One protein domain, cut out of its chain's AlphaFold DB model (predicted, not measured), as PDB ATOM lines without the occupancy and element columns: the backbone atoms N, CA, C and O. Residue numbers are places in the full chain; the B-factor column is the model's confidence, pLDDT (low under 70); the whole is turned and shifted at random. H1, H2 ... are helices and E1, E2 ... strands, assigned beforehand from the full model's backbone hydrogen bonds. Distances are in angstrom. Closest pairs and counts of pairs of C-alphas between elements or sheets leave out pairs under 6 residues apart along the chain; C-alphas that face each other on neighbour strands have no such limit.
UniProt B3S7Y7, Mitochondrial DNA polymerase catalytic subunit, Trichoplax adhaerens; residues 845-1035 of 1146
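This is residues 845 to 1035 of the 1146 residues of the protein "Mitochondrial DNA polymerase catalytic subunit" of Trichoplax adhaerens (UniProt B3S7Y7). Three lobes spread from a middle helix, H8: a cluster of crossed helices H1 to H5, a two-stranded ribbon E1 and E2 with helices H6 and H7 at its far part, and H10, which crosses H8, with the loop 995 to 1012 and short H9. The ribbon and its helices make an arm reaching away from H1 to H5. The printed part has 191 residues, mostly helix by class, with named elements in the order H1, H2, H3, H4, H5, E1, H6, H7, E2, H8, H9, H10; the sheet, E1 - E2, is antiparallel. It is compact, with a radius of gyration of the C-alphas of 18.7 A, and spans 52 by 40 by 31 A.

H1, residues 845 to 851, begins at C-alpha 845 (58.422, 30.463, -8.074). H2 is residues 861 to 869, H3 873 to 884 (16.1 A), H4 889 to 899 (15.3 A) and H5 905 to 919 (20.4 A). E1, residues 922 to 927 (16.1 A), begins at C-alpha 922 (49.639, 17.125, -7.900). H6 is residues 929 to 938, H7 951 to 960 and E2 970 to 978 (17.3 A). H8 is residues 983 to 994 (16.0 A), H9 1013 to 1016 and H10 1021 to 1035 (21.0 A), ending at C-alpha 1035 (39.849, 46.847, -8.939).

The helix packing is mostly crossed, with one of seven touching pairs at a shallow tilt. H1 and H2 only just touch, with 3 pairs of C-alphas within 8 A, the closest Met 849 and Leu 861 at 5.8 A. H2 touches H3 about perpendicular at 80 degrees, closest C-alphas Ala 866 and Ala 876, 5.2 A. H3 and H4 form a helical hairpin at a shallow tilt of 17 degrees, opposite ways, closest C-alphas Gln 875 and Phe 899, 7.3 A. H4 touches H5 at a steep tilt of 63 degrees, closest C-alphas Gln 893 and Ala 908, 5.2 A. Between E1 and E2, N 924 and O 976 are within hydrogen-bond range at 2.8 A, and N 971 and O 926 at 2.9 A; E2 bends by 91 degrees at residue 973. H6 and H7 touch about perpendicular at 89 degrees, closest C-alphas Leu 935 and Leu 957, 6.8 A. The closest C-alphas of E1 and H7, Thr 923 and Thr 951, are 6.2 A apart. H8, with residues 989 to 993 alone, touches H10 about perpendicular at 86 degrees, closest C-alphas Ala 993 and Arg 1024, 5.5 A. H9 touches no helix. Every O i to N i+4 pair is within hydrogen-bond range in H1, H2, H3, H4, H5, H7 and H8; H6 has 5 of 6, H10 10 of 11, and H9 is too short for one.

The C-alphas farthest apart, Ser 856 and Lys 964, are 54.2 A apart. The printed part has no cut; the links H6 to H7 and H8 to H9 are long. Mean pLDDT of the printed part is 84.4, with residues 901 to 902, 963, 965 and 972 to 974 under 70.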
ATOM      1  N   ALA A 845      57.765  30.493  -6.767       92.31
ATOM      2  CA  ALA A 845      58.422  30.463  -8.074       92.31
ATOM      3  C   ALA A 845      57.745  31.402  -9.089       92.31
ATOM      4  O   ALA A 845      58.431  32.166  -9.766       92.31
ATOM      5  N   ILE A 846      56.408  31.424  -9.152       92.19
ATOM      6  CA  ILE A 846      55.667  32.382  -9.992       92.19
ATOM      7  C   ILE A 846      55.901  33.844  -9.568       92.19
ATOM      8  O   ILE A 846      56.091  34.700 -10.436       92.19
ATOM      9  N   GLY A 847      55.936  34.135  -8.262       92.50
ATOM     10  CA  GLY A 847      56.279  35.450  -7.711       92.50
ATOM     11  C   GLY A 847      57.651  35.918  -8.175       92.50
ATOM     12  O   GLY A 847      57.791  37.003  -8.740       92.50
ATOM     13  N   TRP A 848      58.655  35.059  -8.016       92.62
ATOM     14  CA  TRP A 848      60.026  35.349  -8.415       92.62
ATOM     15  C   TRP A 848      60.152  35.532  -9.934       92.62
ATOM     16  O   TRP A 848      60.680  36.548 -10.389       92.62
ATOM     17  N   MET A 849      59.597  34.612 -10.735       90.50
ATOM     18  CA  MET A 849      59.613  34.693 -12.205       90.50
ATOM     19  C   MET A 849      58.927  35.960 -12.730       90.50
ATOM     20  O   MET A 849      59.318  36.475 -13.775       90.50
ATOM     21  N   THR A 850      57.916  36.472 -12.024       90.00
ATOM     22  CA  THR A 850      57.200  37.695 -12.415       90.00
ATOM     23  C   THR A 850      57.973  38.961 -12.043       90.00
ATOM     24  O   THR A 850      57.945  39.931 -12.794       90.00
ATOM     25  N   LEU A 851      58.661  38.972 -10.897       89.06
ATOM     26  CA  LEU A 851      59.348  40.162 -10.373       89.06
ATOM     27  C   LEU A 851      60.796  40.316 -10.857       89.06
ATOM     28  O   LEU A 851      61.275  41.444 -10.965       89.06
ATOM     29  N   GLN A 852      61.497  39.200 -11.074       87.81
ATOM     30  CA  GLN A 852      62.931  39.142 -11.396       87.81
ATOM     31  C   GLN A 852      63.232  38.375 -12.693       87.81
ATOM     32  O   GLN A 852      64.357  38.432 -13.193       87.81
ATOM     33  N   GLY A 853      62.251  37.658 -13.254       83.81
ATOM     34  CA  GLY A 853      62.435  36.897 -14.486       83.81
ATOM     35  C   GLY A 853      62.774  37.798 -15.672       83.81
ATOM     36  O   GLY A 853      62.153  38.834 -15.901       83.81
ATOM     37  N   LYS A 854      63.764  37.383 -16.462       81.19
ATOM     38  CA  LYS A 854      64.237  38.105 -17.644       81.19
ATOM     39  C   LYS A 854      64.044  37.259 -18.888       81.19
ATOM     40  O   LYS A 854      64.432  36.090 -18.931       81.19
ATOM     41  N   LYS A 855      63.543  37.899 -19.950       82.56
ATOM     42  CA  LYS A 855      63.423  37.283 -21.278       82.56
ATOM     43  C   LYS A 855      64.777  36.818 -21.814       82.56
ATOM     44  O   LYS A 855      64.875  35.707 -22.315       82.56
ATOM     45  N   SER A 856      65.813  37.648 -21.680       80.81
ATOM     46  CA  SER A 856      67.164  37.353 -22.178       80.81
ATOM     47  C   SER A 856      67.816  36.143 -21.508       80.81
ATOM     48  O   SER A 856      68.650  35.494 -22.120       80.81
ATOM     49  N   GLN A 857      67.427  35.831 -20.271       77.81
ATOM     50  CA  GLN A 857      67.955  34.695 -19.515       77.81
ATOM     51  C   GLN A 857      67.025  33.474 -19.560       77.81
ATOM     52  O   GLN A 857      67.310  32.469 -18.918       77.81
ATOM     53  N   GLY A 858      65.883  33.564 -20.254       80.94
ATOM     54  CA  GLY A 858      64.875  32.500 -20.280       80.94
ATOM     55  C   GLY A 858      64.208  32.223 -18.925       80.94
ATOM     56  O   GLY A 858      63.517  31.220 -18.780       80.94
ATOM     57  N   THR A 859      64.395  33.097 -17.931       83.25
ATOM     58  CA  THR A 859      63.927  32.903 -16.546       83.25
ATOM     59  C   THR A 859      62.514  33.427 -16.309       83.25
ATOM     60  O   THR A 859      61.947  33.196 -15.244       83.25
ATOM     61  N   ASP A 860      61.935  34.125 -17.290       87.31
ATOM     62  CA  ASP A 860      60.535  34.543 -17.244       87.31
ATOM     63  C   ASP A 860      59.572  33.357 -17.474       87.31
ATOM     64  O   ASP A 860      59.893  32.381 -18.161       87.31
ATOM     65  N   LEU A 861      58.356  33.464 -16.926       85.94
ATOM     66  CA  LEU A 861      57.326  32.419 -16.985       85.94
ATOM     67  C   LEU A 861      57.009  31.957 -18.420       85.94
ATOM     68  O   LEU A 861      56.780  30.770 -18.681       85.94
ATOM     69  N   HIS A 862      56.953  32.896 -19.363       89.88
ATOM     70  CA  HIS A 862      56.576  32.613 -20.743       89.88
ATOM     71  C   HIS A 862      57.686  31.868 -21.479       89.88
ATOM     72  O   HIS A 862      57.393  30.915 -22.194       89.88
ATOM     73  N   SER A 863      58.940  32.259 -21.266       87.38
ATOM     74  CA  SER A 863      60.125  31.595 -21.797       87.38
ATOM     75  C   SER A 863      60.255  30.177 -21.240       87.38
ATOM     76  O   SER A 863      60.433  29.241 -22.017       87.38
ATOM     77  N   LYS A 864      60.028  29.972 -19.933       85.19
ATOM     78  CA  LYS A 864      60.078  28.628 -19.332       85.19
ATOM     79  C   LYS A 864      58.982  27.697 -19.858       85.19
ATOM     80  O   LYS A 864      59.212  26.517 -20.126       85.19
ATOM     81  N   THR A 865      57.782  28.237 -20.062       86.44
ATOM     82  CA  THR A 865      56.672  27.488 -20.673       86.44
ATOM     83  C   THR A 865      56.951  27.168 -22.142       86.44
ATOM     84  O   THR A 865      56.672  26.059 -22.593       86.44
ATOM     85  N   ALA A 866      57.497  28.131 -22.888       86.81
ATOM     86  CA  ALA A 866      57.869  27.970 -24.290       86.81
ATOM     87  C   ALA A 866      58.886  26.835 -24.472       86.81
ATOM     88  O   ALA A 866      58.666  25.965 -25.311       86.81
ATOM     89  N   GLU A 867      59.923  26.804 -23.629       85.62
ATOM     90  CA  GLU A 867      60.926  25.734 -23.573       85.62
ATOM     91  C   GLU A 867      60.284  24.369 -23.276       85.62
ATOM     92  O   GLU A 867      60.466  23.423 -24.035       85.62
ATOM     93  N   THR A 868      59.460  24.282 -22.225       81.12
ATOM     94  CA  THR A 868      58.839  23.016 -21.783       81.12
ATOM     95  C   THR A 868      57.938  22.395 -22.858       81.12
ATOM     96  O   THR A 868      57.888  21.176 -23.020       81.12
ATOM     97  N   VAL A 869      57.187  23.219 -23.594       81.31
ATOM     98  CA  VAL A 869      56.217  22.739 -24.593       81.31
ATOM     99  C   VAL A 869      56.842  22.628 -25.993       81.31
ATOM    100  O   VAL A 869      56.393  21.814 -26.810       81.31
ATOM    101  N   GLY A 870      57.892  23.402 -26.273       79.19
ATOM    102  CA  GLY A 870      58.477  23.561 -27.605       79.19
ATOM    103  C   GLY A 870      57.625  24.460 -28.506       79.19
ATOM    104  O   GLY A 870      57.300  24.074 -29.627       79.19
ATOM    105  N   ILE A 871      57.201  25.621 -27.997       81.75
ATOM    106  CA  ILE A 871      56.407  26.629 -28.733       81.75
ATOM    107  C   ILE A 871      57.077  28.000 -28.665       81.75
ATOM    108  O   ILE A 871      57.961  28.222 -27.843       81.75
ATOM    109  N   SER A 872      56.642  28.956 -29.491       82.12
ATOM    110  CA  SER A 872      57.176  30.319 -29.403       82.12
ATOM    111  C   SER A 872      56.741  31.015 -28.108       82.12
ATOM    112  O   SER A 872      55.690  30.718 -27.535       82.12
ATOM    113  N   ARG A 873      57.516  32.006 -27.653       81.62
ATOM    114  CA  ARG A 873      57.186  32.771 -26.438       81.62
ATOM    115  C   ARG A 873      55.824  33.473 -26.521       81.62
ATOM    116  O   ARG A 873      55.100  33.513 -25.530       81.62
ATOM    117  N   ASP A 874      55.437  33.981 -27.688       77.50
ATOM    118  CA  ASP A 874      54.137  34.648 -27.872       77.50
ATOM    119  C   ASP A 874      52.966  33.655 -27.839       77.50
ATOM    120  O   ASP A 874      51.895  33.938 -27.283       77.50
ATOM    121  N   GLN A 875      53.180  32.449 -28.371       81.12
ATOM    122  CA  GLN A 875      52.249  31.333 -28.212       81.12
ATOM    123  C   GLN A 875      52.147  30.927 -26.733       81.12
ATOM    124  O   GLN A 875      51.037  30.778 -26.219       81.12
ATOM    125  N   ALA A 876      53.279  30.844 -26.026       84.81
ATOM    126  CA  ALA A 876      53.337  30.545 -24.597       84.81
ATOM    127  C   ALA A 876      52.666  31.622 -23.733       84.81
ATOM    128  O   ALA A 876      52.041  31.289 -22.728       84.81
ATOM    129  N   LYS A 877      52.721  32.901 -24.129       84.75
ATOM    130  CA  LYS A 877      51.966  33.982 -23.479       84.75
ATOM    131  C   LYS A 877      50.471  33.675 -23.534       84.75
ATOM    132  O   LYS A 877      49.840  33.523 -22.493       84.75
ATOM    133  N   THR A 878      49.926  33.482 -24.737       80.06
ATOM    134  CA  THR A 878      48.501  33.136 -24.939       80.06
ATOM    135  C   THR A 878      48.102  31.897 -24.132       80.06
ATOM    136  O   THR A 878      47.049  31.856 -23.497       80.06
ATOM    137  N   PHE A 879      48.977  30.894 -24.135       81.94
ATOM    138  CA  PHE A 879      48.785  29.631 -23.442       81.94
ATOM    139  C   PHE A 879      48.747  29.788 -21.909       81.94
ATOM    140  O   PHE A 879      47.854  29.247 -21.256       81.94
ATOM    141  N   ASN A 880      49.668  30.566 -21.332       86.00
ATOM    142  CA  ASN A 880      49.753  30.807 -19.891       86.00
ATOM    143  C   ASN A 880      48.563  31.591 -19.346       86.00
ATOM    144  O   ASN A 880      47.994  31.184 -18.337       86.00
ATOM    145  N   TYR A 881      48.124  32.649 -20.033       82.56
ATOM    146  CA  TYR A 881      46.922  33.379 -19.617       82.56
ATOM    147  C   TYR A 881      45.696  32.459 -19.605       82.56
ATOM    148  O   TYR A 881      44.984  32.398 -18.606       82.56
ATOM    149  N   GLY A 882      45.510  31.640 -20.650       79.56
ATOM    150  CA  GLY A 882      44.439  30.639 -20.675       79.56
ATOM    151  C   GLY A 882      44.473  29.687 -19.471       79.56
ATOM    152  O   GLY A 882      43.430  29.376 -18.896       79.56
ATOM    153  N   ARG A 883      45.668  29.258 -19.048       83.88
ATOM    154  CA  ARG A 883      45.866  28.371 -17.891       83.88
ATOM    155  C   ARG A 883      45.595  29.032 -16.549       83.88
ATOM    156  O   ARG A 883      44.912  28.427 -15.724       83.88
ATOM    157  N   ILE A 884      46.084  30.253 -16.343       80.75
ATOM    158  CA  ILE A 884      45.847  31.033 -15.117       80.75
ATOM    159  C   ILE A 884      44.338  31.218 -14.893       80.75
ATOM    160  O   ILE A 884      43.858  31.140 -13.765       80.75
ATOM    161  N   TYR A 885      43.558  31.329 -15.971       79.12
ATOM    162  CA  TYR A 885      42.094  31.391 -15.921       79.12
ATOM    163  C   TYR A 885      41.390  30.052 -15.643       79.12
ATOM    164  O   TYR A 885      40.165  29.958 -15.736       79.12
ATOM    165  N   GLY A 886      42.135  29.003 -15.298       70.88
ATOM    166  CA  GLY A 886      41.582  27.705 -14.923       70.88
ATOM    167  C   GLY A 886      41.241  26.802 -16.106       70.88
ATOM    168  O   GLY A 886      40.437  25.879 -15.948       70.88
ATOM    169  N   ALA A 887      41.826  27.035 -17.287       77.75
ATOM    170  CA  ALA A 887      41.731  26.066 -18.370       77.75
ATOM    171  C   ALA A 887      42.362  24.720 -17.962       77.75
ATOM    172  O   ALA A 887      43.350  24.676 -17.232       77.75
ATOM    173  N   GLY A 888      41.755  23.615 -18.404       79.50
ATOM    174  CA  GLY A 888      42.193  22.257 -18.065       79.50
ATOM    175  C   GLY A 888      43.082  21.598 -19.126       79.50
ATOM    176  O   GLY A 888      43.398  22.182 -20.165       79.50
ATOM    177  N   LEU A 889      43.419  20.325 -18.893       80.25
ATOM    178  CA  LEU A 889      44.233  19.493 -19.793       80.25
ATOM    179  C   LEU A 889      43.692  19.454 -21.231       80.25
ATOM    180  O   LEU A 889      44.446  19.696 -22.166       80.25
ATOM    181  N   ASN A 890      42.382  19.263 -21.417       79.31
ATOM    182  CA  ASN A 890      41.771  19.205 -22.754       79.31
ATOM    183  C   ASN A 890      41.953  20.507 -23.547       79.31
ATOM    184  O   ASN A 890      42.153  20.490 -24.760       79.31
ATOM    185  N   TYR A 891      41.887  21.654 -22.861       79.94
ATOM    186  CA  TYR A 891      42.139  22.947 -23.490       79.94
ATOM    187  C   TYR A 891      43.603  23.064 -23.912       79.94
ATOM    188  O   TYR A 891      43.870  23.455 -25.046       79.94
ATOM    189  N   ALA A 892      44.533  22.686 -23.030       81.62
ATOM    190  CA  ALA A 892      45.961  22.713 -23.320       81.62
ATOM    191  C   ALA A 892      46.324  21.803 -24.496       81.62
ATOM    192  O   ALA A 892      46.973  22.269 -25.423       81.62
ATOM    193  N   GLN A 893      45.836  20.561 -24.513       83.00
ATOM    194  CA  GLN A 893      46.040  19.622 -25.621       83.00
ATOM    195  C   GLN A 893      45.539  20.209 -26.944       83.00
ATOM    196  O   GLN A 893      46.261  20.227 -27.938       83.00
ATOM    197  N   ARG A 894      44.314  20.750 -26.956       77.88
ATOM    198  CA  ARG A 894      43.743  21.376 -28.154       77.88
ATOM    199  C   ARG A 894      44.575  22.569 -28.623       77.88
ATOM    200  O   ARG A 894      44.803  22.707 -29.820       77.88
ATOM    201  N   LEU A 895      45.018  23.422 -27.701       79.25
ATOM    202  CA  LEU A 895      45.777  24.627 -28.025       79.25
ATOM    203  C   LEU A 895      47.206  24.304 -28.490       79.25
ATOM    204  O   LEU A 895      47.665  24.885 -29.469       79.25
ATOM    205  N   MET A 896      47.877  23.339 -27.855       78.00
ATOM    206  CA  MET A 896      49.188  22.836 -28.285       78.00
ATOM    207  C   MET A 896      49.121  22.289 -29.708       78.00
ATOM    208  O   MET A 896      49.932  22.667 -30.544       78.00
ATOM    209  N   ARG A 897      48.099  21.488 -30.017       75.06
ATOM    210  CA  ARG A 897      47.877  20.957 -31.369       75.06
ATOM    211  C   ARG A 897      47.463  22.015 -32.385       75.06
ATOM    212  O   ARG A 897      47.700  21.853 -33.575       75.06
ATOM    213  N   GLN A 898      46.846  23.104 -31.932       72.44
ATOM    214  CA  GLN A 898      46.570  24.252 -32.790       72.44
ATOM    215  C   GLN A 898      47.857  25.008 -33.144       72.44
ATOM    216  O   GLN A 898      47.966  25.513 -34.255       72.44
ATOM    217  N   PHE A 899      48.809  25.112 -32.212       71.38
ATOM    218  CA  PHE A 899      50.102  25.764 -32.451       71.38
ATOM    219  C   PHE A 899      51.100  24.861 -33.168       71.38
ATOM    220  O   PHE A 899      51.954  25.361 -33.890       71.38
ATOM    221  N   ASN A 900      50.976  23.550 -32.980       70.50
ATOM    222  CA  ASN A 900      51.782  22.550 -33.648       70.50
ATOM    223  C   ASN A 900      50.881  21.424 -34.193       70.50
ATOM    224  O   ASN A 900      50.635  20.434 -33.498       70.50
ATOM    225  N   PRO A 901      50.386  21.553 -35.439       62.53
ATOM    226  CA  PRO A 901      49.521  20.551 -36.058       62.53
ATOM    227  C   PRO A 901      50.175  19.184 -36.296       62.53
ATOM    228  O   PRO A 901      49.446  18.222 -36.545       62.53
ATOM    229  N   SER A 902      51.512  19.076 -36.267       59.59
ATOM    230  CA  SER A 902      52.198  17.782 -36.382       59.59
ATOM    231  C   SER A 902      52.232  17.006 -35.064       59.59
ATOM    232  O   SER A 902      52.425  15.796 -35.099       59.59
ATOM    233  N   MET A 903      51.970  17.661 -33.928       70.44
ATOM    234  CA  MET A 903      51.935  17.029 -32.611       70.44
ATOM    235  C   MET A 903      50.765  16.040 -32.500       70.44
ATOM    236  O   MET A 903      49.597  16.408 -32.699       70.44
ATOM    237  N   THR A 904      51.071  14.786 -32.156       74.31
ATOM    238  CA  THR A 904      50.045  13.762 -31.927       74.31
ATOM    239  C   THR A 904      49.233  14.084 -30.669       74.31
ATOM    240  O   THR A 904      49.663  14.847 -29.803       74.31
ATOM    241  N   LEU A 905      48.020  13.536 -30.542       74.69
ATOM    242  CA  LEU A 905      47.256  13.653 -29.292       74.69
ATOM    243  C   LEU A 905      47.968  13.028 -28.092       74.69
ATOM    244  O   LEU A 905      47.761  13.507 -26.982       74.69
ATOM    245  N   GLU A 906      48.761  11.979 -28.304       79.81
ATOM    246  CA  GLU A 906      49.529  11.323 -27.248       79.81
ATOM    247  C   GLU A 906      50.667  12.234 -26.787       79.81
ATOM    248  O   GLU A 906      50.676  12.625 -25.623       79.81
ATOM    249  N   ASP A 907      51.472  12.757 -27.717       81.94
ATOM    250  CA  ASP A 907      52.517  13.742 -27.408       81.94
ATOM    251  C   ASP A 907      51.941  15.009 -26.771       81.94
ATOM    252  O   ASP A 907      52.486  15.538 -25.805       81.94
ATOM    253  N   ALA A 908      50.817  15.514 -27.292       82.50
ATOM    254  CA  ALA A 908      50.142  16.682 -26.736       82.50
ATOM    255  C   ALA A 908      49.595  16.395 -25.335       82.50
ATOM    256  O   ALA A 908      49.601  17.275 -24.476       82.50
ATOM    257  N   SER A 909      49.103  15.178 -25.100       84.75
ATOM    258  CA  SER A 909      48.635  14.734 -23.792       84.75
ATOM    259  C   SER A 909      49.790  14.634 -22.811       84.75
ATOM    260  O   SER A 909      49.672  15.153 -21.705       84.75
ATOM    261  N   ASP A 910      50.914  14.061 -23.221       86.38
ATOM    262  CA  ASP A 910      52.069  13.859 -22.357       86.38
ATOM    263  C   ASP A 910      52.791  15.172 -22.069       86.38
ATOM    264  O   ASP A 910      53.014  15.489 -20.902       86.38
ATOM    265  N   LYS A 911      53.004  16.031 -23.073       86.31
ATOM    266  CA  LYS A 911      53.495  17.403 -22.858       86.31
ATOM    267  C   LYS A 911      52.561  18.216 -21.972       86.31
ATOM    268  O   LYS A 911      53.029  18.947 -21.102       86.31
ATOM    269  N   ALA A 912      51.242  18.094 -22.148       86.19
ATOM    270  CA  ALA A 912      50.293  18.765 -21.268       86.19
ATOM    271  C   ALA A 912      50.380  18.218 -19.835       86.19
ATOM    272  O   ALA A 912      50.444  19.016 -18.906       86.19
ATOM    273  N   LYS A 913      50.426  16.897 -19.626       86.19
ATOM    274  CA  LYS A 913      50.586  16.296 -18.290       86.19
ATOM    275  C   LYS A 913      51.888  16.743 -17.630       86.19
ATOM    276  O   LYS A 913      51.829  17.181 -16.488       86.19
ATOM    277  N   ILE A 914      53.016  16.682 -18.343       85.50
ATOM    278  CA  ILE A 914      54.331  17.135 -17.862       85.50
ATOM    279  C   ILE A 914      54.250  18.597 -17.440       85.50
ATOM    280  O   ILE A 914      54.662  18.946 -16.338       85.50
ATOM    281  N   LEU A 915      53.653  19.444 -18.279       85.44
ATOM    282  CA  LEU A 915      53.513  20.858 -17.979       85.44
ATOM    283  C   LEU A 915      52.623  21.107 -16.761       85.44
ATOM    284  O   LEU A 915      53.030  21.816 -15.855       85.44
ATOM    285  N   TYR A 916      51.423  20.522 -16.698       86.44
ATOM    286  CA  TYR A 916      50.555  20.697 -15.530       86.44
ATOM    287  C   TYR A 916      51.170  20.098 -14.264       86.44
ATOM    288  O   TYR A 916      50.941  20.648 -13.193       86.44
ATOM    289  N   ALA A 917      51.953  19.025 -14.366       85.50
ATOM    290  CA  ALA A 917      52.684  18.470 -13.235       85.50
ATOM    291  C   ALA A 917      53.783  19.430 -12.752       85.50
ATOM    292  O   ALA A 917      53.849  19.695 -11.557       85.50
ATOM    293  N   SER A 918      54.582  20.014 -13.653       85.56
ATOM    294  CA  SER A 918      55.656  20.945 -13.274       85.56
ATOM    295  C   SER A 918      55.144  22.299 -12.777       85.56
ATOM    296  O   SER A 918      55.789  22.945 -11.953       85.56
ATOM    297  N   THR A 919      53.968  22.734 -13.235       87.25
ATOM    298  CA  THR A 919      53.408  24.036 -12.864       87.25
ATOM    299  C   THR A 919      52.276  23.947 -11.848       87.25
ATOM    300  O   THR A 919      52.354  24.543 -10.784       87.25
ATOM    301  N   LYS A 920      51.191  23.226 -12.144       87.12
ATOM    302  CA  LYS A 920      50.030  23.137 -11.252       87.12
ATOM    303  C   LYS A 920      50.298  22.151 -10.116       87.12
ATOM    304  O   LYS A 920      49.779  22.352  -9.021       87.12
ATOM    305  N   GLY A 921      51.132  21.144 -10.353       88.06
ATOM    306  CA  GLY A 921      51.479  20.128  -9.372       88.06
ATOM    307  C   GLY A 921      50.434  19.022  -9.264       88.06
ATOM    308  O   GLY A 921      49.513  18.900 -10.081       88.06
ATOM    309  N   ILE A 922      50.566  18.213  -8.217       85.31
ATOM    310  CA  ILE A 922      49.639  17.125  -7.900       85.31
ATOM    311  C   ILE A 922      48.538  17.603  -6.958       85.31
ATOM    312  O   ILE A 922      48.722  18.524  -6.164       85.31
ATOM    313  N   THR A 923      47.367  16.974  -7.051       85.75
ATOM    314  CA  THR A 923      46.278  17.235  -6.110       85.75
ATOM    315  C   THR A 923      46.430  16.366  -4.865       85.75
ATOM    316  O   THR A 923      46.507  15.147  -4.978       85.75
ATOM    317  N   ILE A 924      46.338  16.986  -3.693       86.69
ATOM    318  CA  ILE A 924      46.232  16.317  -2.398       86.69
ATOM    319  C   ILE A 924      44.867  16.561  -1.745       86.69
ATOM    320  O   ILE A 924      44.207  17.582  -1.981       86.69
ATOM    321  N   TYR A 925      44.449  15.621  -0.900       84.62
ATOM    322  CA  TYR A 925      43.177  15.644  -0.183       84.62
ATOM    323  C   TYR A 925      43.373  15.411   1.311       84.62
ATOM    324  O   TYR A 925      44.178  14.578   1.708       84.62
ATOM    325  N   LYS A 926      42.612  16.113   2.156       84.50
ATOM    326  CA  LYS A 926      42.733  15.943   3.610       84.50
ATOM    327  C   LYS A 926      41.867  14.794   4.118       84.50
ATOM    328  O   LYS A 926      40.648  14.787   3.907       84.50
ATOM    329  N   LEU A 927      42.465  13.858   4.845       84.25
ATOM    330  CA  LEU A 927      41.760  12.724   5.435       84.25
ATOM    331  C   LEU A 927      40.866  13.141   6.613       84.25
ATOM    332  O   LEU A 927      41.123  14.097   7.351       84.25
ATOM    333  N   THR A 928      39.785  12.386   6.825       85.62
ATOM    334  CA  THR A 928      39.065  12.374   8.105       85.62
ATOM    335  C   THR A 928      39.696  11.345   9.044       85.62
ATOM    336  O   THR A 928      40.404  10.440   8.606       85.62
ATOM    337  N   ARG A 929      39.372  11.398  10.345       83.69
ATOM    338  CA  ARG A 929      39.817  10.374  11.314       83.69
ATOM    339  C   ARG A 929      39.472   8.943  10.866       83.69
ATOM    340  O   ARG A 929      40.223   8.017  11.154       83.69
ATOM    341  N   LYS A 930      38.340   8.757  10.171       82.94
ATOM    342  CA  LYS A 930      37.930   7.459   9.609       82.94
ATOM    343  C   LYS A 930      38.775   7.077   8.394       82.94
ATOM    344  O   LYS A 930      39.208   5.934   8.319       82.94
ATOM    345  N   GLY A 931      39.028   8.023   7.484       82.94
ATOM    346  CA  GLY A 931      39.904   7.811   6.329       82.94
ATOM    347  C   GLY A 931      41.320   7.427   6.746       82.94
ATOM    348  O   GLY A 931      41.825   6.412   6.283       82.94
ATOM    349  N   LYS A 932      41.903   8.154   7.710       84.12
ATOM    350  CA  LYS A 932      43.240   7.881   8.259       84.12
ATOM    351  C   LYS A 932      43.376   6.462   8.799       84.12
ATOM    352  O   LYS A 932      44.288   5.753   8.405       84.12
ATOM    353  N   LYS A 933      42.433   6.012   9.636       84.81
ATOM    354  CA  LYS A 933      42.458   4.648  10.197       84.81
ATOM    355  C   LYS A 933      42.404   3.549   9.135       84.81
ATOM    356  O   LYS A 933      42.896   2.454   9.384       84.81
ATOM    357  N   ILE A 934      41.744   3.806   8.007       84.56
ATOM    358  CA  ILE A 934      41.655   2.846   6.905       84.56
ATOM    359  C   ILE A 934      42.944   2.874   6.094       84.56
ATOM    360  O   ILE A 934      43.521   1.820   5.857       84.56
ATOM    361  N   LEU A 935      43.419   4.060   5.713       83.19
ATOM    362  CA  LEU A 935      44.610   4.179   4.882       83.19
ATOM    363  C   LEU A 935      45.874   3.723   5.614       83.19
ATOM    364  O   LEU A 935      46.656   2.992   5.033       83.19
ATOM    365  N   GLN A 936      45.990   3.988   6.920       85.00
ATOM    366  CA  GLN A 936      47.065   3.442   7.761       85.00
ATOM    367  C   GLN A 936      47.119   1.908   7.778       85.00
ATOM    368  O   GLN A 936      48.141   1.346   8.148       85.00
ATOM    369  N   LYS A 937      46.024   1.218   7.435       84.62
ATOM    370  CA  LYS A 937      45.995  -0.250   7.333       84.62
ATOM    371  C   LYS A 937      46.226  -0.759   5.914       84.62
ATOM    372  O   LYS A 937      46.578  -1.920   5.760       84.62
ATOM    373  N   LEU A 938      45.926   0.057   4.907       85.50
ATOM    374  CA  LEU A 938      46.011  -0.333   3.502       85.50
ATOM    375  C   LEU A 938      47.371   0.020   2.914       85.50
ATOM    376  O   LEU A 938      47.980  -0.828   2.276       85.50
ATOM    377  N   ASP A 939      47.800   1.262   3.115       82.38
ATOM    378  CA  ASP A 939      49.030   1.811   2.559       82.38
ATOM    379  C   ASP A 939      49.442   3.084   3.336       82.38
ATOM    380  O   ASP A 939      48.964   4.184   3.029       82.38
ATOM    381  N   PRO A 940      50.263   2.947   4.397       79.56
ATOM    382  CA  PRO A 940      50.701   4.068   5.227       79.56
ATOM    383  C   PRO A 940      51.519   5.115   4.465       79.56
ATOM    384  O   PRO A 940      51.424   6.294   4.800       79.56
ATOM    385  N   ASP A 941      52.268   4.703   3.439       80.38
ATOM    386  CA  ASP A 941      53.240   5.549   2.732       80.38
ATOM    387  C   ASP A 941      52.557   6.610   1.854       80.38
ATOM    388  O   ASP A 941      53.148   7.625   1.494       80.38
ATOM    389  N   THR A 942      51.270   6.417   1.557       78.44
ATOM    390  CA  THR A 942      50.443   7.392   0.826       78.44
ATOM    391  C   THR A 942      49.922   8.540   1.697       78.44
ATOM    392  O   THR A 942      49.293   9.472   1.183       78.44
ATOM    393  N   ILE A 943      50.153   8.485   3.015       80.00
ATOM    394  CA  ILE A 943      49.783   9.542   3.958       80.00
ATOM    395  C   ILE A 943      50.953  10.519   4.079       80.00
ATOM    396  O   ILE A 943      51.980  10.221   4.678       80.00
ATOM    397  N   LEU A 944      50.751  11.709   3.533       79.94
ATOM    398  CA  LEU A 944      51.635  12.857   3.671       79.94
ATOM    399  C   LEU A 944      51.451  13.520   5.049       79.94
ATOM    400  O   LEU A 944      50.492  13.235   5.781       79.94
ATOM    401  N   ASP A 945      52.335  14.466   5.364       73.81
ATOM    402  CA  ASP A 945      52.245  15.298   6.567       73.81
ATOM    403  C   ASP A 945      50.842  15.905   6.750       73.81
ATOM    404  O   ASP A 945      50.114  16.151   5.787       73.81
ATOM    405  N   ASP A 946      50.438  16.156   8.000       73.88
ATOM    406  CA  ASP A 946      49.139  16.754   8.357       73.88
ATOM    407  C   ASP A 946      47.879  15.989   7.886       73.88
ATOM    408  O   ASP A 946      46.794  16.575   7.723       73.88
ATOM    409  N   ASP A 947      47.995  14.666   7.736       82.25
ATOM    410  CA  ASP A 947      46.929  13.758   7.289       82.25
ATOM    411  C   ASP A 947      46.431  14.066   5.865       82.25
ATOM    412  O   ASP A 947      45.242  13.900   5.550       82.25
ATOM    413  N   TRP A 948      47.322  14.554   5.003       83.62
ATOM    414  CA  TRP A 948      47.058  14.703   3.576       83.62
ATOM    415  C   TRP A 948      47.346  13.403   2.830       83.62
ATOM    416  O   TRP A 948      48.149  12.587   3.259       83.62
ATOM    417  N   ILE A 949      46.665  13.195   1.710       84.06
ATOM    418  CA  ILE A 949      46.907  12.066   0.809       84.06
ATOM    419  C   ILE A 949      47.016  12.573  -0.610       84.06
ATOM    420  O   ILE A 949      46.307  13.503  -0.999       84.06
ATOM    421  N   ASP A 950      47.887  11.951  -1.383       80.25
ATOM    422  CA  ASP A 950      48.020  12.219  -2.803       80.25
ATOM    423  C   ASP A 950      46.884  11.567  -3.615       80.25
ATOM    424  O   ASP A 950      45.926  10.976  -3.094       80.25
ATOM    425  N   THR A 951      46.961  11.697  -4.938       77.94
ATOM    426  CA  THR A 951      46.017  11.049  -5.855       77.94
ATOM    427  C   THR A 951      46.024   9.525  -5.730       77.94
ATOM    428  O   THR A 951      44.967   8.911  -5.888       77.94
ATOM    429  N   THR A 952      47.167   8.924  -5.397       82.00
ATOM    430  CA  THR A 952      47.339   7.474  -5.249       82.00
ATOM    431  C   THR A 952      46.572   6.960  -4.032       82.00
ATOM    432  O   THR A 952      45.693   6.103  -4.165       82.00
ATOM    433  N   GLY A 953      46.798   7.564  -2.863       79.62
ATOM    434  CA  GLY A 953      46.058   7.267  -1.636       79.62
ATOM    435  C   GLY A 953      44.555   7.514  -1.791       79.62
ATOM    436  O   GLY A 953      43.727   6.729  -1.318       79.62
ATOM    437  N   HIS A 954      44.171   8.557  -2.535       80.56
ATOM    438  CA  HIS A 954      42.767   8.838  -2.843       80.56
ATOM    439  C   HIS A 954      42.131   7.722  -3.687       80.56
ATOM    440  O   HIS A 954      40.993   7.317  -3.426       80.56
ATOM    441  N   GLU A 955      42.830   7.207  -4.699       81.44
ATOM    442  CA  GLU A 955      42.351   6.084  -5.507       81.44
ATOM    443  C   GLU A 955      42.255   4.779  -4.722       81.44
ATOM    444  O   GLU A 955      41.252   4.073  -4.859       81.44
ATOM    445  N   ILE A 956      43.243   4.470  -3.879       83.56
ATOM    446  CA  ILE A 956      43.230   3.289  -3.003       83.56
ATOM    447  C   ILE A 956      41.998   3.329  -2.099       83.56
ATOM    448  O   ILE A 956      41.216   2.372  -2.048       83.56
ATOM    449  N   LEU A 957      41.752   4.476  -1.459       81.31
ATOM    450  CA  LEU A 957      40.581   4.675  -0.614       81.31
ATOM    451  C   LEU A 957      39.279   4.548  -1.417       81.31
ATOM    452  O   LEU A 957      38.346   3.867  -0.992       81.31
ATOM    453  N   ARG A 958      39.211   5.149  -2.610       82.50
ATOM    454  CA  ARG A 958      38.039   5.065  -3.494       82.50
ATOM    455  C   ARG A 958      37.742   3.622  -3.921       82.50
ATOM    456  O   ARG A 958      36.580   3.217  -3.878       82.50
ATOM    457  N   LYS A 959      38.766   2.850  -4.303       84.25
ATOM    458  CA  LYS A 959      38.650   1.428  -4.681       84.25
ATOM    459  C   LYS A 959      38.183   0.580  -3.496       84.25
ATOM    460  O   LYS A 959      37.278  -0.239  -3.654       84.25
ATOM    461  N   HIS A 960      38.724   0.825  -2.303       82.69
ATOM    462  CA  HIS A 960      38.326   0.121  -1.082       82.69
ATOM    463  C   HIS A 960      36.861   0.387  -0.693       82.69
ATOM    464  O   HIS A 960      36.155  -0.511  -0.233       82.69
ATOM    465  N   LEU A 961      36.364   1.609  -0.911       81.00
ATOM    466  CA  LEU A 961      35.028   2.023  -0.480       81.00
ATOM    467  C   LEU A 961      33.867   1.482  -1.336       81.00
ATOM    468  O   LEU A 961      32.722   1.612  -0.897       81.00
ATOM    469  N   ARG A 962      34.126   0.881  -2.512       76.25
ATOM    470  CA  ARG A 962      33.137   0.207  -3.394       76.25
ATOM    471  C   ARG A 962      31.774   0.929  -3.503       76.25
ATOM    472  O   ARG A 962      30.725   0.309  -3.379       76.25
ATOM    473  N   GLY A 963      31.781   2.252  -3.693       64.94
ATOM    474  CA  GLY A 963      30.559   3.058  -3.870       64.94
ATOM    475  C   GLY A 963      29.981   3.720  -2.608       64.94
ATOM    476  O   GLY A 963      28.996   4.448  -2.706       64.94
ATOM    477  N   LYS A 964      30.592   3.551  -1.424       73.38
ATOM    478  CA  LYS A 964      30.248   4.344  -0.224       73.38
ATOM    479  C   LYS A 964      30.651   5.819  -0.399       73.38
ATOM    480  O   LYS A 964      31.638   6.122  -1.067       73.38
ATOM    481  N   LYS A 965      29.914   6.749   0.236       69.81
ATOM    482  CA  LYS A 965      30.170   8.205   0.150       69.81
ATOM    483  C   LYS A 965      31.585   8.567   0.633       69.81
ATOM    484  O   LYS A 965      31.863   8.539   1.835       69.81
ATOM    485  N   LEU A 966      32.440   8.959  -0.312       74.38
ATOM    486  CA  LEU A 966      33.844   9.330  -0.102       74.38
ATOM    487  C   LEU A 966      34.016  10.510   0.875       74.38
ATOM    488  O   LEU A 966      34.954  10.518   1.666       74.38
ATOM    489  N   ASP A 967      33.044  11.424   0.911       71.44
ATOM    490  CA  ASP A 967      32.977  12.597   1.801       71.44
ATOM    491  C   ASP A 967      33.021  12.270   3.305       71.44
ATOM    492  O   ASP A 967      33.292  13.137   4.133       71.44
ATOM    493  N   SER A 968      32.750  11.018   3.688       75.25
ATOM    494  CA  SER A 968      32.874  10.574   5.084       75.25
ATOM    495  C   SER A 968      34.306  10.170   5.475       75.25
ATOM    496  O   SER A 968      34.631  10.100   6.667       75.25
ATOM    497  N   TYR A 969      35.184   9.960   4.490       75.75
ATOM    498  CA  TYR A 969      36.572   9.511   4.657       75.75
ATOM    499  C   TYR A 969      37.595  10.570   4.235       75.75
ATOM    500  O   TYR A 969      38.688  10.627   4.795       75.75
ATOM    501  N   ILE A 970      37.213  11.449   3.313       77.88
ATOM    502  CA  ILE A 970      37.985  12.610   2.877       77.88
ATOM    503  C   ILE A 970      37.163  13.855   3.171       77.88
ATOM    504  O   ILE A 970      35.962  13.890   2.907       77.88
ATOM    505  N   LYS A 971      37.803  14.906   3.682       73.25
ATOM    506  CA  LYS A 971      37.182  16.229   3.728       73.25
ATOM    507  C   LYS A 971      37.055  16.720   2.285       73.25
ATOM    508  O   LYS A 971      37.978  17.328   1.760       73.25
ATOM    509  N   SER A 972      35.922  16.448   1.636       57.91
ATOM    510  CA  SER A 972      35.701  16.688   0.197       57.91
ATOM    511  C   SER A 972      35.900  18.145  -0.245       57.91
ATOM    512  O   SER A 972      36.157  18.409  -1.415       57.91
ATOM    513  N   LYS A 973      35.848  19.095   0.700       58.75
ATOM    514  CA  LYS A 973      36.136  20.526   0.491       58.75
ATOM    515  C   LYS A 973      37.605  20.925   0.707       58.75
ATOM    516  O   LYS A 973      37.952  22.082   0.502       58.75
ATOM    517  N   SER A 974      38.462  20.009   1.145       67.31
ATOM    518  CA  SER A 974      39.877  20.245   1.454       67.31
ATOM    519  C   SER A 974      40.748  19.583   0.391       67.31
ATOM    520  O   SER A 974      41.378  18.557   0.643       67.31
ATOM    521  N   LYS A 975      40.730  20.174  -0.804       81.69
ATOM    522  CA  LYS A 975      41.615  19.857  -1.927       81.69
ATOM    523  C   LYS A 975      42.701  20.933  -2.016       81.69
ATOM    524  O   LYS A 975      42.373  22.112  -1.895       81.69
ATOM    525  N   GLN A 976      43.953  20.542  -2.241       86.38
ATOM    526  CA  GLN A 976      45.060  21.466  -2.509       86.38
ATOM    527  C   GLN A 976      45.972  20.927  -3.611       86.38
ATOM    528  O   GLN A 976      45.965  19.739  -3.912       86.38
ATOM    529  N   TRP A 977      46.727  21.823  -4.224       88.88
ATOM    530  CA  TRP A 977      47.759  21.556  -5.214       88.88
ATOM    531  C   TRP A 977      49.133  21.703  -4.558       88.88
ATOM    532  O   TRP A 977      49.333  22.668  -3.822       88.88
ATOM    533  N   ILE A 978      50.065  20.782  -4.810       89.00
ATOM    534  CA  ILE A 978      51.444  20.850  -4.296       89.00
ATOM    535  C   ILE A 978      52.468  20.432  -5.356       89.00
ATOM    536  O   ILE A 978      52.144  19.678  -6.275       89.00
ATOM    537  N   GLY A 979      53.713  20.882  -5.192       84.81
ATOM    538  CA  GLY A 979      54.869  20.430  -5.977       84.81
ATOM    539  C   GLY A 979      55.061  21.102  -7.341       84.81
ATOM    540  O   GLY A 979      56.045  20.815  -8.011       84.81
ATOM    541  N   GLY A 980      54.157  21.992  -7.759       89.69
ATOM    542  CA  GLY A 980      54.297  22.771  -8.987       89.69
ATOM    543  C   GLY A 980      54.637  24.242  -8.732       89.69
ATOM    544  O   GLY A 980      54.298  24.801  -7.685       89.69
ATOM    545  N   SER A 981      55.246  24.900  -9.722       87.62
ATOM    546  CA  SER A 981      55.680  26.310  -9.636       87.62
ATOM    547  C   SER A 981      54.543  27.332  -9.454       87.62
ATOM    548  O   SER A 981      54.762  28.447  -8.980       87.62
ATOM    549  N   GLU A 982      53.318  26.956  -9.820       91.31
ATOM    550  CA  GLU A 982      52.087  27.752  -9.765       91.31
ATOM    551  C   GLU A 982      51.076  27.176  -8.749       91.31
ATOM    552  O   GLU A 982      49.954  27.678  -8.642       91.31
ATOM    553  N   SER A 983      51.422  26.115  -8.005       91.94
ATOM    554  CA  SER A 983      50.486  25.420  -7.104       91.94
ATOM    555  C   SER A 983      49.832  26.366  -6.094       91.94
ATOM    556  O   SER A 983      48.608  26.354  -5.940       91.94
ATOM    557  N   GLU A 984      50.615  27.244  -5.461       92.94
ATOM    558  CA  GLU A 984      50.092  28.210  -4.486       92.94
ATOM    559  C   GLU A 984      49.168  29.259  -5.112       92.94
ATOM    560  O   GLU A 984      48.164  29.632  -4.501       92.94
ATOM    561  N   MET A 985      49.428  29.666  -6.359       93.00
ATOM    562  CA  MET A 985      48.529  30.545  -7.112       93.00
ATOM    563  C   MET A 985      47.171  29.868  -7.311       93.00
ATOM    564  O   MET A 985      46.139  30.435  -6.951       93.00
ATOM    565  N   PHE A 986      47.147  28.640  -7.841       91.56
ATOM    566  CA  PHE A 986      45.888  27.915  -8.045       91.56
ATOM    567  C   PHE A 986      45.157  27.663  -6.734       91.56
ATOM    568  O   PHE A 986      43.940  27.820  -6.678       91.56
ATOM    569  N   ASN A 987      45.885  27.335  -5.670       92.19
ATOM    570  CA  ASN A 987      45.307  27.174  -4.349       92.19
ATOM    571  C   ASN A 987      44.659  28.467  -3.833       92.19
ATOM    572  O   ASN A 987      43.574  28.415  -3.249       92.19
ATOM    573  N   ALA A 988      45.307  29.620  -4.017       92.56
ATOM    574  CA  ALA A 988      44.763  30.918  -3.631       92.56
ATOM    575  C   ALA A 988      43.507  31.266  -4.448       92.56
ATOM    576  O   ALA A 988      42.466  31.594  -3.873       92.56
ATOM    577  N   LEU A 989      43.565  31.111  -5.774       92.81
ATOM    578  CA  LEU A 989      42.441  31.391  -6.672       92.81
ATOM    579  C   LEU A 989      41.249  30.456  -6.425       92.81
ATOM    580  O   LEU A 989      40.115  30.924  -6.326       92.81
ATOM    581  N   GLU A 990      41.486  29.147  -6.284       91.56
ATOM    582  CA  GLU A 990      40.441  28.161  -5.982       91.56
ATOM    583  C   GLU A 990      39.828  28.412  -4.597       91.56
ATOM    584  O   GLU A 990      38.609  28.334  -4.460       91.56
ATOM    585  N   ALA A 991      40.621  28.796  -3.588       91.44
ATOM    586  CA  ALA A 991      40.101  29.134  -2.260       91.44
ATOM    587  C   ALA A 991      39.141  30.334  -2.296       91.44
ATOM    588  O   ALA A 991      38.071  30.287  -1.685       91.44
ATOM    589  N   ILE A 992      39.482  31.386  -3.049       93.06
ATOM    590  CA  ILE A 992      38.604  32.549  -3.233       93.06
ATOM    591  C   ILE A 992      37.353  32.139  -4.013       93.06
ATOM    592  O   ILE A 992      36.231  32.413  -3.577       93.06
ATOM    593  N   ALA A 993      37.535  31.445  -5.140       92.19
ATOM    594  CA  ALA A 993      36.449  31.037  -6.012       92.19
ATOM    595  C   ALA A 993      35.448  30.134  -5.285       92.19
ATOM    596  O   ALA A 993      34.253  30.326  -5.482       92.19
ATOM    597  N   LEU A 994      35.907  29.196  -4.447       90.75
ATOM    598  CA  LEU A 994      35.096  28.217  -3.707       90.75
ATOM    599  C   LEU A 994      34.532  28.733  -2.375       90.75
ATOM    600  O   LEU A 994      33.693  28.049  -1.782       90.75
ATOM    601  N   SER A 995      34.958  29.908  -1.908       92.25
ATOM    602  CA  SER A 995      34.416  30.522  -0.690       92.25
ATOM    603  C   SER A 995      32.898  30.723  -0.786       92.25
ATOM    604  O   SER A 995      32.349  30.870  -1.873       92.25
ATOM    605  N   GLU A 996      32.189  30.724   0.346       90.31
ATOM    606  CA  GLU A 996      30.715  30.786   0.358       90.31
ATOM    607  C   GLU A 996      30.167  32.023  -0.373       90.31
ATOM    608  O   GLU A 996      29.171  31.948  -1.094       90.31
ATOM    609  N   LYS A 997      30.858  33.155  -0.213       92.12
ATOM    610  CA  LYS A 997      30.569  34.429  -0.874       92.12
ATOM    611  C   LYS A 997      31.852  34.910  -1.561       92.12
ATOM    612  O   LYS A 997      32.560  35.713  -0.952       92.12
ATOM    613  N   PRO A 998      32.158  34.437  -2.785       95.00
ATOM    614  CA  PRO A 998      33.375  34.820  -3.495       95.00
ATOM    615  C   PRO A 998      33.465  36.331  -3.663       95.00
ATOM    616  O   PRO A 998      32.505  36.964  -4.112       95.00
ATOM    617  N   LYS A 999      34.616  36.886  -3.280       96.38
ATOM    618  CA  LYS A 999      34.933  38.316  -3.293       96.38
ATOM    619  C   LYS A 999      36.331  38.546  -3.844       96.38
ATOM    620  O   LYS A 999      37.211  37.717  -3.612       96.38
ATOM    621  N   THR A1000      36.556  39.674  -4.508       96.75
ATOM    622  CA  THR A1000      37.920  40.117  -4.802       96.75
ATOM    623  C   THR A1000      38.643  40.466  -3.492       96.75
ATOM    624  O   THR A1000      38.045  41.096  -2.620       96.75
ATOM    625  N   PRO A1001      39.911  40.068  -3.306       94.81
ATOM    626  CA  PRO A1001      40.659  40.375  -2.081       94.81
ATOM    627  C   PRO A1001      40.877  41.870  -1.806       94.81
ATOM    628  O   PRO A1001      41.098  42.249  -0.660       94.81
ATOM    629  N   ILE A1002      40.837  42.712  -2.844       96.25
ATOM    630  CA  ILE A1002      41.266  44.113  -2.754       96.25
ATOM    631  C   ILE A1002      40.101  45.042  -2.421       96.25
ATOM    632  O   ILE A1002      40.112  45.671  -1.367       96.25
ATOM    633  N   LEU A1003      39.081  45.116  -3.284       97.06
ATOM    634  CA  LEU A1003      37.906  45.974  -3.064       97.06
ATOM    635  C   LEU A1003      36.672  45.202  -2.571       97.06
ATOM    636  O   LEU A1003      35.590  45.775  -2.439       97.06
ATOM    637  N   GLU A1004      36.818  43.906  -2.279       96.75
ATOM    638  CA  GLU A1004      35.764  43.050  -1.720       96.75
ATOM    639  C   GLU A1004      34.508  42.925  -2.598       96.75
ATOM    640  O   GLU A1004      33.422  42.590  -2.111       96.75
ATOM    641  N   CYS A1005      34.654  43.142  -3.906       96.69
ATOM    642  CA  CYS A1005      33.571  43.015  -4.872       96.69
ATOM    643  C   CYS A1005      33.161  41.552  -5.023       96.69
ATOM    644  O   CYS A1005      34.004  40.696  -5.268       96.69
ATOM    645  N   ARG A1006      31.868  41.256  -4.890       96.06
ATOM    646  CA  ARG A1006      31.300  39.905  -4.979       96.06
ATOM    647  C   ARG A1006      31.020  39.499  -6.419       96.06
ATOM    648  O   ARG A1006      30.658  40.329  -7.245       96.06
ATOM    649  N   ILE A1007      31.114  38.201  -6.695       95.00
ATOM    650  CA  ILE A1007      30.696  37.636  -7.986       95.00
ATOM    651  C   ILE A1007      29.175  37.756  -8.177       95.00
ATOM    652  O   ILE A1007      28.444  37.880  -7.194       95.00
ATOM    653  N   SER A1008      28.685  37.698  -9.419       93.38
ATOM    654  CA  SER A1008      27.243  37.644  -9.726       93.38
ATOM    655  C   SER A1008      26.530  36.531  -8.944       93.38
ATOM    656  O   SER A1008      27.090  35.447  -8.749       93.38
ATOM    657  N   GLN A1009      25.279  36.767  -8.521       92.44
ATOM    658  CA  GLN A1009      24.499  35.794  -7.731       92.44
ATOM    659  C   GLN A1009      24.390  34.444  -8.444       92.44
ATOM    660  O   GLN A1009      24.467  33.398  -7.803       92.44
ATOM    661  N   ALA A1010      24.277  34.470  -9.773       90.62
ATOM    662  CA  ALA A1010      24.140  33.280 -10.605       90.62
ATOM    663  C   ALA A1010      25.390  32.391 -10.647       90.62
ATOM    664  O   ALA A1010      25.331  31.300 -11.201       90.62
ATOM    665  N   LEU A1011      26.525  32.837 -10.099       92.12
ATOM    666  CA  LEU A1011      27.773  32.069 -10.040       92.12
ATOM    667  C   LEU A1011      28.218  31.753  -8.609       92.12
ATOM    668  O   LEU A1011      29.293  31.177  -8.413       92.12
ATOM    669  N   GLU A1012      27.428  32.115  -7.599       92.38
ATOM    670  CA  GLU A1012      27.771  31.790  -6.218       92.38
ATOM    671  C   GLU A1012      27.729  30.269  -5.990       92.38
ATOM    672  O   GLU A1012      26.812  29.595  -6.473       92.38
ATOM    673  N   PRO A1013      28.666  29.697  -5.208       90.75
ATOM    674  CA  PRO A1013      28.687  28.256  -4.945       90.75
ATOM    675  C   PRO A1013      27.394  27.728  -4.316       90.75
ATOM    676  O   PRO A1013      27.032  26.579  -4.552       90.75
ATOM    677  N   LYS A1014      26.666  28.558  -3.559       89.56
ATOM    678  CA  LYS A1014      25.343  28.205  -3.021       89.56
ATOM    679  C   LYS A1014      24.323  27.883  -4.125       89.56
ATOM    680  O   LYS A1014      23.420  27.087  -3.897       89.56
ATOM    681  N   VAL A1015      24.469  28.499  -5.298       87.69
ATOM    682  CA  VAL A1015      23.525  28.419  -6.418       87.69
ATOM    683  C   VAL A1015      23.970  27.357  -7.429       87.69
ATOM    684  O   VAL A1015      23.184  26.484  -7.784       87.69
ATOM    685  N   VAL A1016      25.238  27.381  -7.852       87.12
ATOM    686  CA  VAL A1016      25.757  26.494  -8.918       87.12
ATOM    687  C   VAL A1016      26.586  25.308  -8.408       87.12
ATOM    688  O   VAL A1016      27.018  24.458  -9.187       87.12
ATOM    689  N   GLY A1017      26.836  25.213  -7.101       84.75
ATOM    690  CA  GLY A1017      27.720  24.195  -6.533       84.75
ATOM    691  C   GLY A1017      29.142  24.297  -7.095       84.75
ATOM    692  O   GLY A1017      29.808  25.327  -6.956       84.75
ATOM    693  N   ASN A1018      29.597  23.219  -7.741       79.31
ATOM    694  CA  ASN A1018      30.920  23.120  -8.372       79.31
ATOM    695  C   ASN A1018      30.900  23.419  -9.883       79.31
ATOM    696  O   ASN A1018      31.955  23.393 -10.518       79.31
ATOM    697  N   ALA A1019      29.731  23.699 -10.471       83.94
ATOM    698  CA  ALA A1019      29.651  24.092 -11.873       83.94
ATOM    699  C   ALA A1019      30.320  25.461 -12.097       83.94
ATOM    700  O   ALA A1019      30.453  26.276 -11.177       83.94
ATOM    701  N   TYR A1020      30.759  25.704 -13.335       87.19
ATOM    702  CA  TYR A1020      31.390  26.959 -13.764       87.19
ATOM    703  C   TYR A1020      32.645  27.367 -12.963       87.19
ATOM    704  O   TYR A1020      33.006  28.545 -12.946       87.19
ATOM    705  N   LEU A1021      33.342  26.422 -12.316       87.81
ATOM    706  CA  LEU A1021      34.561  26.716 -11.551       87.81
ATOM    707  C   LEU A1021      35.645  27.440 -12.380       87.81
ATOM    708  O   LEU A1021      36.160  28.437 -11.876       87.81
ATOM    709  N   PRO A1022      35.948  27.059 -13.642       87.94
ATOM    710  CA  PRO A1022      36.889  27.818 -14.472       87.94
ATOM    711  C   PRO A1022      36.465  29.281 -14.658       87.94
ATOM    712  O   PRO A1022      37.267  30.191 -14.478       87.94
ATOM    713  N   SER A1023      35.176  29.533 -14.912       90.31
ATOM    714  CA  SER A1023      34.641  30.897 -15.032       90.31
ATOM    715  C   SER A1023      34.796  31.699 -13.738       90.31
ATOM    716  O   SER A1023      35.065  32.896 -13.789       90.31
ATOM    717  N   ARG A1024      34.648  31.049 -12.577       92.38
ATOM    718  CA  ARG A1024      34.827  31.672 -11.256       92.38
ATOM    719  C   ARG A1024      36.293  31.975 -10.954       92.38
ATOM    720  O   ARG A1024      36.571  33.049 -10.443       92.38
ATOM    721  N   ILE A1025      37.215  31.076 -11.303       91.69
ATOM    722  CA  ILE A1025      38.666  31.304 -11.174       91.69
ATOM    723  C   ILE A1025      39.094  32.474 -12.062       91.69
ATOM    724  O   ILE A1025      39.719  33.414 -11.578       91.69
ATOM    725  N   ASN A1026      38.681  32.462 -13.332       91.38
ATOM    726  CA  ASN A1026      38.920  33.565 -14.259       91.38
ATOM    727  C   ASN A1026      38.379  34.898 -13.712       91.38
ATOM    728  O   ASN A1026      39.045  35.931 -13.770       91.38
ATOM    729  N   TRP A1027      37.179  34.864 -13.124       95.06
ATOM    730  CA  TRP A1027      36.577  36.038 -12.506       95.06
ATOM    731  C   TRP A1027      37.435  36.615 -11.376       95.06
ATOM    732  O   TRP A1027      37.549  37.834 -11.309       95.06
ATOM    733  N   VAL A1028      38.079  35.798 -10.533       95.06
ATOM    734  CA  VAL A1028      38.919  36.308  -9.431       95.06
ATOM    735  C   VAL A1028      40.028  37.218  -9.961       95.06
ATOM    736  O   VAL A1028      40.184  38.330  -9.457       95.06
ATOM    737  N   VAL A1029      40.760  36.791 -10.993       93.25
ATOM    738  CA  VAL A1029      41.875  37.569 -11.561       93.25
ATOM    739  C   VAL A1029      41.359  38.785 -12.329       93.25
ATOM    740  O   VAL A1029      41.742  39.909 -12.021       93.25
ATOM    741  N   GLN A1030      40.427  38.590 -13.268       93.38
ATOM    742  CA  GLN A1030      39.935  39.681 -14.118       93.38
ATOM    743  C   GLN A1030      39.174  40.753 -13.331       93.38
ATOM    744  O   GLN A1030      39.321  41.938 -13.605       93.38
ATOM    745  N   SER A1031      38.374  40.351 -12.341       95.69
ATOM    746  CA  SER A1031      37.663  41.286 -11.463       95.69
ATOM    747  C   SER A1031      38.651  42.038 -10.562       95.69
ATOM    748  O   SER A1031      38.464  43.223 -10.316       95.69
ATOM    749  N   SER A1032      39.743  41.401 -10.126       96.25
ATOM    750  CA  SER A1032      40.818  42.103  -9.405       96.25
ATOM    751  C   SER A1032      41.584  43.078 -10.312       96.25
ATOM    752  O   SER A1032      41.987  44.138  -9.857       96.25
ATOM    753  N   ALA A1033      41.744  42.789 -11.604       95.38
ATOM    754  CA  ALA A1033      42.313  43.752 -12.553       95.38
ATOM    755  C   ALA A1033      41.418  44.997 -12.726       95.38
ATOM    756  O   ALA A1033      41.913  46.116 -12.826       95.38
ATOM    757  N   VAL A1034      40.092  44.836 -12.664       96.00
ATOM    758  CA  VAL A1034      39.160  45.980 -12.634       96.00
ATOM    759  C   VAL A1034      39.304  46.791 -11.339       96.00
ATOM    760  O   VAL A1034      39.262  48.018 -11.386       96.00
ATOM    761  N   ASP A1035      39.541  46.140 -10.193       97.81
ATOM    762  CA  ASP A1035      39.849  46.847  -8.939       97.81
ATOM    763  C   ASP A1035      41.089  47.743  -9.082       97.81
ATOM    764  O   ASP A1035      41.096  48.876  -8.603       97.81
TER     765      ASP A1035